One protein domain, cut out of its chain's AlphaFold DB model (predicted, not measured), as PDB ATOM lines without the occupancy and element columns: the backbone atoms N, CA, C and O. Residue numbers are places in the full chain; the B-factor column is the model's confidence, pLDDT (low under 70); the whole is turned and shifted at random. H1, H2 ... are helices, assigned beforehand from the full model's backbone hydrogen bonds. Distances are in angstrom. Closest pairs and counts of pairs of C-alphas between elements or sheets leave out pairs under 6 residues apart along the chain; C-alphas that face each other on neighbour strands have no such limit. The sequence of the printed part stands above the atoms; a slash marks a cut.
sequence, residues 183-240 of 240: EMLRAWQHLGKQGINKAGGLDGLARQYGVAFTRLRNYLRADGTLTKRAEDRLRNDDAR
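AT A GLANCE: This is residues 183 to 240 of the 240 residues of an uncharacterized protein of Pandoraea horticolens (UniProt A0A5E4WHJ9). What shape is this? H5 makes one end, with residues 235 to 240 sticking out; the short helices H1 to H4 form an arc, and the long link after H4 folds back to H5. What builds it? The 58 printed residues include five named helices, H1 to H5 in chain order, and no named strand: all helix, compact, radius of gyration of the C-alphas 11.0 A, spans 35 by 20 by 16 A.

HOW THE PARTS SIT: What touches H5, residues 228 to 238? H1, residues 183 to 189, only just touches it, with 3 pairs of C-alphas within 8 A, the closest Leu 185 and Ala 230 at 6.8 A; their tilt is steep, 56 degrees, opposite ways. And elsewhere? H3, residues 201 to 208, touches H4, residues 213 to 216; their closest C-alphas, Ala 206 and Phe 213, are 5.3 A apart. H2, residues 192 to 198, is close to H3 but not clearly touching, the closest C-alphas, Ile 196 and Leu 202, at 6.2 A. Backbones? Every O i to N i+4 pair is within hydrogen-bond range in H1, H2, H3 and H5; H4 is too short for one.

IN THESE COORDINATES: Where is H5? It runs 15.3 A to C-alpha 238 at (29.680, -37.338, 1.524). Where does H1 begin? C-alpha 183 is at (32.569, -49.195, -0.189).

THE WHOLE: Any cut? The printed part has no cut; the H4 to H5 link, 11 residues, is long. Low confidence? Residue 240 is under 70.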
ATOM      1  N   GLU A 183      31.319 -48.588  -0.665       90.62
ATOM      2  CA  GLU A 183      32.569 -49.195  -0.189       90.62
ATOM      3  C   GLU A 183      33.451 -49.678  -1.340       90.62
ATOM      4  O   GLU A 183      34.650 -49.413  -1.344       90.62
ATOM      5  N   MET A 184      32.862 -50.320  -2.357       91.81
ATOM      6  CA  MET A 184      33.597 -50.713  -3.561       91.81
ATOM      7  C   MET A 184      34.181 -49.493  -4.278       91.81
ATOM      8  O   MET A 184      35.351 -49.508  -4.648       91.81
ATOM      9  N   LEU A 185      33.399 -48.420  -4.443       93.31
ATOM     10  CA  LEU A 185      33.881 -47.191  -5.081       93.31
ATOM     11  C   LEU A 185      35.037 -46.551  -4.297       93.31
ATOM     12  O   LEU A 185      36.037 -46.178  -4.908       93.31
ATOM     13  N   ARG A 186      34.928 -46.486  -2.963       92.25
ATOM     14  CA  ARG A 186      35.995 -45.994  -2.073       92.25
ATOM     15  C   ARG A 186      37.252 -46.864  -2.175       92.25
ATOM     16  O   ARG A 186      38.351 -46.341  -2.315       92.25
ATOM     17  N   ALA A 187      37.103 -48.189  -2.205       91.44
ATOM     18  CA  ALA A 187      38.229 -49.106  -2.389       91.44
ATOM     19  C   ALA A 187      38.917 -48.918  -3.754       91.44
ATOM     20  O   ALA A 187      40.144 -48.971  -3.856       91.44
ATOM     21  N   TRP A 188      38.144 -48.671  -4.814       92.88
ATOM     22  CA  TRP A 188      38.689 -48.489  -6.159       92.88
ATOM     23  C   TRP A 188      39.346 -47.126  -6.379       92.88
ATOM     24  O   TRP A 188      40.256 -47.031  -7.202       92.88
ATOM     25  N   GLN A 189      38.947 -46.098  -5.623       90.06
ATOM     26  CA  GLN A 189      39.525 -44.750  -5.685       90.06
ATOM     27  C   GLN A 189      41.048 -44.750  -5.481       90.06
ATOM     28  O   GLN A 189      41.754 -43.928  -6.061       90.06
ATOM     29  N   HIS A 190      41.559 -45.700  -4.694       87.44
ATOM     30  CA  HIS A 190      42.978 -45.814  -4.354       87.44
ATOM     31  C   HIS A 190      43.714 -46.927  -5.116       87.44
ATOM     32  O   HIS A 190      44.898 -47.156  -4.877       87.44
ATOM     33  N   LEU A 191      43.042 -47.630  -6.033       89.56
ATOM     34  CA  LEU A 191      43.608 -48.810  -6.691       89.56
ATOM     35  C   LEU A 191      44.672 -48.437  -7.737       89.56
ATOM     36  O   LEU A 191      45.736 -49.059  -7.812       89.56
ATOM     37  N   GLY A 192      44.360 -47.431  -8.566       90.75
ATOM     38  CA  GLY A 192      45.185 -46.979  -9.689       90.75
ATOM     39  C   GLY A 192      45.488 -48.067 -10.733       90.75
ATOM     40  O   GLY A 192      45.117 -49.235 -10.602       90.75
ATOM     41  N   LYS A 193      46.213 -47.699 -11.797       92.56
ATOM     42  CA  LYS A 193      46.556 -48.614 -12.905       92.56
ATOM     43  C   LYS A 193      47.300 -49.871 -12.441       92.56
ATOM     44  O   LYS A 193      47.080 -50.958 -12.972       92.56
ATOM     45  N   GLN A 194      48.179 -49.737 -11.446       92.88
ATOM     46  CA  GLN A 194      48.919 -50.876 -10.903       92.88
ATOM     47  C   GLN A 194      48.002 -51.869 -10.184       92.88
ATOM     48  O   GLN A 194      48.166 -53.072 -10.373       92.88
ATOM     49  N   GLY A 195      47.026 -51.390  -9.408       91.88
ATOM     50  CA  GLY A 195      46.040 -52.249  -8.761       91.88
ATOM     51  C   GLY A 195      45.170 -52.994  -9.773       91.88
ATOM     52  O   GLY A 195      44.970 -54.198  -9.629       91.88
ATOM     53  N   ILE A 196      44.750 -52.319 -10.852       94.00
ATOM     54  CA  ILE A 196      44.008 -52.956 -11.953       94.00
ATOM     55  C   ILE A 196      44.835 -54.074 -12.589       94.00
ATOM     56  O   ILE A 196      44.343 -55.186 -12.763       94.00
ATOM     57  N   ASN A 197      46.102 -53.805 -12.905       93.12
ATOM     58  CA  ASN A 197      46.983 -54.802 -13.509       93.12
ATOM     59  C   ASN A 197      47.231 -55.992 -12.575       93.12
ATOM     60  O   ASN A 197      47.173 -57.134 -13.027       93.12
ATOM     61  N   LYS A 198      47.449 -55.745 -11.275       93.38
ATOM     62  CA  LYS A 198      47.600 -56.803 -10.262       93.38
ATOM     63  C   LYS A 198      46.357 -57.684 -10.154       93.38
ATOM     64  O   LYS A 198      46.492 -58.886  -9.965       93.38
ATOM     65  N   ALA A 199      45.170 -57.108 -10.328       91.12
ATOM     66  CA  ALA A 199      43.923 -57.858 -10.356       91.12
ATOM     67  C   ALA A 199      43.705 -58.635 -11.669       91.12
ATOM     68  O   ALA A 199      42.691 -59.305 -11.797       91.12
ATOM     69  N   GLY A 200      44.608 -58.564 -12.657       91.62
ATOM     70  CA  GLY A 200      44.410 -59.182 -13.974       91.62
ATOM     71  C   GLY A 200      43.508 -58.357 -14.900       91.62
ATOM     72  O   GLY A 200      42.791 -58.905 -15.738       91.62
ATOM     73  N   GLY A 201      43.515 -57.033 -14.740       93.50
ATOM     74  CA  GLY A 201      42.662 -56.106 -15.473       93.50
ATOM     75  C   GLY A 201      41.284 -55.924 -14.831       93.50
ATOM     76  O   GLY A 201      40.979 -56.464 -13.768       93.50
ATOM     77  N   LEU A 202      40.412 -55.175 -15.510       91.62
ATOM     78  CA  LEU A 202      39.039 -54.942 -15.046       91.62
ATOM     79  C   LEU A 202      38.219 -56.242 -14.938       91.62
ATOM     80  O   LEU A 202      37.309 -56.307 -14.120       91.62
ATOM     81  N   ASP A 203      38.530 -57.274 -15.736       89.38
ATOM     82  CA  ASP A 203      37.834 -58.568 -15.656       89.38
ATOM     83  C   ASP A 203      38.183 -59.324 -14.372       89.38
ATOM     84  O   ASP A 203      37.296 -59.838 -13.693       89.38
ATOM     85  N   GLY A 204      39.463 -59.362 -14.002       88.44
ATOM     86  CA  GLY A 204      39.863 -60.008 -12.760       88.44
ATOM     87  C   GLY A 204      39.474 -59.192 -11.523       88.44
ATOM     88  O   GLY A 204      39.040 -59.781 -10.534       88.44
ATOM     89  N   LEU A 205      39.444 -57.856 -11.610       91.38
ATOM     90  CA  LEU A 205      38.857 -57.024 -10.556       91.38
ATOM     91  C   LEU A 205      37.347 -57.281 -10.390       91.38
ATOM     92  O   LEU A 205      36.861 -57.404  -9.268       91.38
ATOM     93  N   ALA A 206      36.608 -57.410 -11.496       89.12
ATOM     94  CA  ALA A 206      35.183 -57.740 -11.472       89.12
ATOM     95  C   ALA A 206      34.923 -59.088 -10.782       89.12
ATOM     96  O   ALA A 206      33.998 -59.194  -9.979       89.12
ATOM     97  N   ARG A 207      35.780 -60.090 -11.024       84.00
ATOM     98  CA  ARG A 207      35.738 -61.377 -10.312       84.00
ATOM     99  C   ARG A 207      36.039 -61.230  -8.823       84.00
ATOM    100  O   ARG A 207      35.291 -61.764  -8.015       84.00
ATOM    101  N   GLN A 208      37.092 -60.495  -8.461       87.94
ATOM    102  CA  GLN A 208      37.504 -60.314  -7.065       87.94
ATOM    103  C   GLN A 208      36.403 -59.665  -6.215       87.94
ATOM    104  O   GLN A 208      36.182 -60.075  -5.080       87.94
ATOM    105  N   TYR A 209      35.701 -58.677  -6.773       86.69
ATOM    106  CA  TYR A 209      34.598 -57.985  -6.101       86.69
ATOM    107  C   TYR A 209      33.225 -58.624  -6.361       86.69
ATOM    108  O   TYR A 209      32.220 -58.124  -5.864       86.69
ATOM    109  N   GLY A 210      33.164 -59.710  -7.139       84.25
ATOM    110  CA  GLY A 210      31.924 -60.415  -7.451       84.25
ATOM    111  C   GLY A 210      30.889 -59.549  -8.173       84.25
ATOM    112  O   GLY A 210      29.702 -59.689  -7.907       84.25
ATOM    113  N   VAL A 211      31.303 -58.646  -9.065       88.38
ATOM    114  CA  VAL A 211      30.411 -57.720  -9.788       88.38
ATOM    115  C   VAL A 211      30.478 -57.934 -11.295       88.38
ATOM    116  O   VAL A 211      31.479 -58.385 -11.843       88.38
ATOM    117  N   ALA A 212      29.408 -57.582 -12.008       86.25
ATOM    118  CA  ALA A 212      29.389 -57.727 -13.458       86.25
ATOM    119  C   ALA A 212      30.386 -56.755 -14.111       86.25
ATOM    120  O   ALA A 212      30.293 -55.544 -13.905       86.25
ATOM    121  N   PHE A 213      31.279 -57.259 -14.972       88.12
ATOM    122  CA  PHE A 213      32.262 -56.445 -15.708       88.12
ATOM    123  C   PHE A 213      31.626 -55.235 -16.411       88.12
ATOM    124  O   PHE A 213      32.131 -54.114 -16.347       88.12
ATOM    125  N   THR A 214      30.477 -55.450 -17.058       88.12
ATOM    126  CA  THR A 214      29.738 -54.401 -17.775       88.12
ATOM    127  C   THR A 214      29.231 -53.297 -16.855       88.12
ATOM    128  O   THR A 214      29.125 -52.159 -17.307       88.12
ATOM    129  N   ARG A 215      28.944 -53.602 -15.584       87.81
ATOM    130  CA  ARG A 215      28.635 -52.589 -14.570       87.81
ATOM    131  C   ARG A 215      29.902 -51.949 -14.031       87.81
ATOM    132  O   ARG A 215      29.943 -50.728 -13.976       87.81
ATOM    133  N   LEU A 216      30.923 -52.734 -13.684       91.81
ATOM    134  CA  LEU A 216      32.184 -52.216 -13.148       91.81
ATOM    135  C   LEU A 216      32.788 -51.146 -14.068       91.81
ATOM    136  O   LEU A 216      33.104 -50.054 -13.602       91.81
ATOM    137  N   ARG A 217      32.828 -51.385 -15.387       92.56
ATOM    138  CA  ARG A 217      33.363 -50.406 -16.354       92.56
ATOM    139  C   ARG A 217      32.583 -49.086 -16.436       92.56
ATOM    140  O   ARG A 217      33.095 -48.116 -16.982       92.56
ATOM    141  N   ASN A 218      31.348 -49.033 -15.925       93.56
ATOM    142  CA  ASN A 218      30.579 -47.787 -15.856       93.56
ATOM    143  C   ASN A 218      31.047 -46.887 -14.703       93.56
ATOM    144  O   ASN A 218      30.727 -45.699 -14.703       93.56
ATOM    145  N   TYR A 219      31.770 -47.444 -13.728       92.94
ATOM    146  CA  TYR A 219      32.229 -46.764 -12.515       92.94
ATOM    147  C   TYR A 219      33.760 -46.660 -12.427       92.94
ATOM    148  O   TYR A 219      34.259 -45.751 -11.771       92.94
ATOM    149  N   LEU A 220      34.502 -47.533 -13.114       94.31
ATOM    150  CA  LEU A 220      35.962 -47.604 -13.052       94.31
ATOM    151  C   LEU A 220      36.581 -47.780 -14.445       94.31
ATOM    152  O   LEU A 220      36.153 -48.634 -15.225       94.31
ATOM    153  N   ARG A 221      37.599 -46.974 -14.754       93.44
ATOM    154  CA  ARG A 221      38.345 -47.005 -16.018       93.44
ATOM    155  C   ARG A 221      39.532 -47.967 -15.948       93.44
ATOM    156  O   ARG A 221      40.015 -48.321 -14.878       93.44
ATOM    157  N   ALA A 222      40.041 -48.370 -17.113       91.94
ATOM    158  CA  ALA A 222      41.168 -49.303 -17.214       91.94
ATOM    159  C   ALA A 222      42.497 -48.733 -16.675       91.94
ATOM    160  O   ALA A 222      43.398 -49.494 -16.333       91.94
ATOM    161  N   ASP A 223      42.620 -47.409 -16.577       91.00
ATOM    162  CA  ASP A 223      43.747 -46.728 -15.926       91.00
ATOM    163  C   ASP A 223      43.611 -46.660 -14.390       91.00
ATOM    164  O   ASP A 223      44.500 -46.142 -13.717       91.00
ATOM    165  N   GLY A 224      42.530 -47.214 -13.832       90.75
ATOM    166  CA  GLY A 224      42.244 -47.233 -12.402       90.75
ATOM    167  C   GLY A 224      41.615 -45.951 -11.863       90.75
ATOM    168  O   GLY A 224      41.477 -45.834 -10.651       90.75
ATOM    169  N   THR A 225      41.227 -45.005 -12.725       94.12
ATOM    170  CA  THR A 225      40.482 -43.806 -12.315       94.12
ATOM    171  C   THR A 225      38.975 -44.057 -12.280       94.12
ATOM    172  O   THR A 225      38.427 -44.830 -13.077       94.12
ATOM    173  N   LEU A 226      38.284 -43.404 -11.343       94.81
ATOM    174  CA  LEU A 226      36.827 -43.437 -11.274       94.81
ATOM    175  C   LEU A 226      36.216 -42.708 -12.480       94.81
ATOM    176  O   LEU A 226      36.782 -41.772 -13.041       94.81
ATOM    177  N   THR A 227      35.045 -43.154 -12.929       95.88
ATOM    178  CA  THR A 227      34.268 -42.377 -13.902       95.88
ATOM    179  C   THR A 227      33.548 -41.233 -13.196       95.88
ATOM    180  O   THR A 227      33.235 -41.332 -12.010       95.88
ATOM    181  N   LYS A 228      33.150 -40.201 -13.948       93.31
ATOM    182  CA  LYS A 228      32.319 -39.106 -13.421       93.31
ATOM    183  C   LYS A 228      31.081 -39.615 -12.671       93.31
ATOM    184  O   LYS A 228      30.736 -39.117 -11.613       93.31
ATOM    185  N   ARG A 229      30.457 -40.689 -13.168       92.12
ATOM    186  CA  ARG A 229      29.311 -41.339 -12.514       92.12
ATOM    187  C   ARG A 229      29.644 -41.878 -11.117       92.12
ATOM    188  O   ARG A 229      28.788 -41.845 -10.238       92.12
ATOM    189  N   ALA A 230      30.835 -42.441 -10.930       92.62
ATOM    190  CA  ALA A 230      31.292 -42.913  -9.628       92.62
ATOM    191  C   ALA A 230      31.642 -41.747  -8.697       92.62
ATOM    192  O   ALA A 230      31.241 -41.766  -7.538       92.62
ATOM    193  N   GLU A 231      32.320 -40.727  -9.221       93.19
ATOM    194  CA  GLU A 231      32.687 -39.514  -8.479       93.19
ATOM    195  C   GLU A 231      31.453 -38.749  -7.986       93.19
ATOM    196  O   GLU A 231      31.370 -38.412  -6.809       93.19
ATOM    197  N   ASP A 232      30.460 -38.539  -8.858       92.69
ATOM    198  CA  ASP A 232      29.193 -37.885  -8.513       92.69
ATOM    199  C   ASP A 232      28.458 -38.663  -7.410       92.69
ATOM    200  O   ASP A 232      27.862 -38.081  -6.505       92.69
ATOM    201  N   ARG A 233      28.521 -40.000  -7.454       90.38
ATOM    202  CA  ARG A 233      27.869 -40.858  -6.461       90.38
ATOM    203  C   ARG A 233      28.553 -40.806  -5.095       90.38
ATOM    204  O   ARG A 233      27.839 -40.816  -4.101       90.38
ATOM    205  N   LEU A 234      29.885 -40.756  -5.053       91.44
ATOM    206  CA  LEU A 234      30.637 -40.569  -3.806       91.44
ATOM    207  C   LEU A 234      30.370 -39.182  -3.213       91.44
ATOM    208  O   LEU A 234      30.021 -39.072  -2.046       91.44
ATOM    209  N   ARG A 235      30.406 -38.133  -4.044       90.38
ATOM    210  CA  ARG A 235      30.147 -36.755  -3.605       90.38
ATOM    211  C   ARG A 235      28.758 -36.574  -2.991       90.38
ATOM    212  O   ARG A 235      28.612 -35.853  -2.013       90.38
ATOM    213  N   ASN A 236      27.742 -37.210  -3.570       86.00
ATOM    214  CA  ASN A 236      26.377 -37.145  -3.048       86.00
ATOM    215  C   ASN A 236      26.198 -37.910  -1.727       86.00
ATOM    216  O   ASN A 236      25.252 -37.619  -1.000       86.00
ATOM    217  N   ASP A 237      27.054 -38.895  -1.444       85.56
ATOM    218  CA  ASP A 237      27.073 -39.608  -0.162       85.56
ATOM    219  C   ASP A 237      27.770 -38.776   0.915       85.56
ATOM    220  O   ASP A 237      27.231 -38.615   1.999       85.56
ATOM    221  N   ASP A 238      28.910 -38.164   0.584       76.69
ATOM    222  CA  ASP A 238      29.680 -37.338   1.524       76.69
ATOM    223  C   ASP A 238      28.978 -36.002   1.876       76.69
ATOM    224  O   ASP A 238      29.373 -35.315   2.814       76.69
ATOM    225  N   ALA A 239      27.946 -35.614   1.115       72.38
ATOM    226  CA  ALA A 239      27.109 -34.434   1.359       72.38
ATOM    227  C   ALA A 239      25.828 -34.727   2.175       72.38
ATOM    228  O   ALA A 239      25.017 -33.816   2.364       72.38
ATOM    229  N   ARG A 240      25.618 -35.976   2.607       60.28
ATOM    230  CA  ARG A 240      24.505 -36.409   3.469       60.28
ATOM    231  C   ARG A 240      24.950 -36.601   4.909       60.28
ATOM    232  O   ARG A 240      24.091 -36.344   5.781       60.28
TER     233      ARG A 240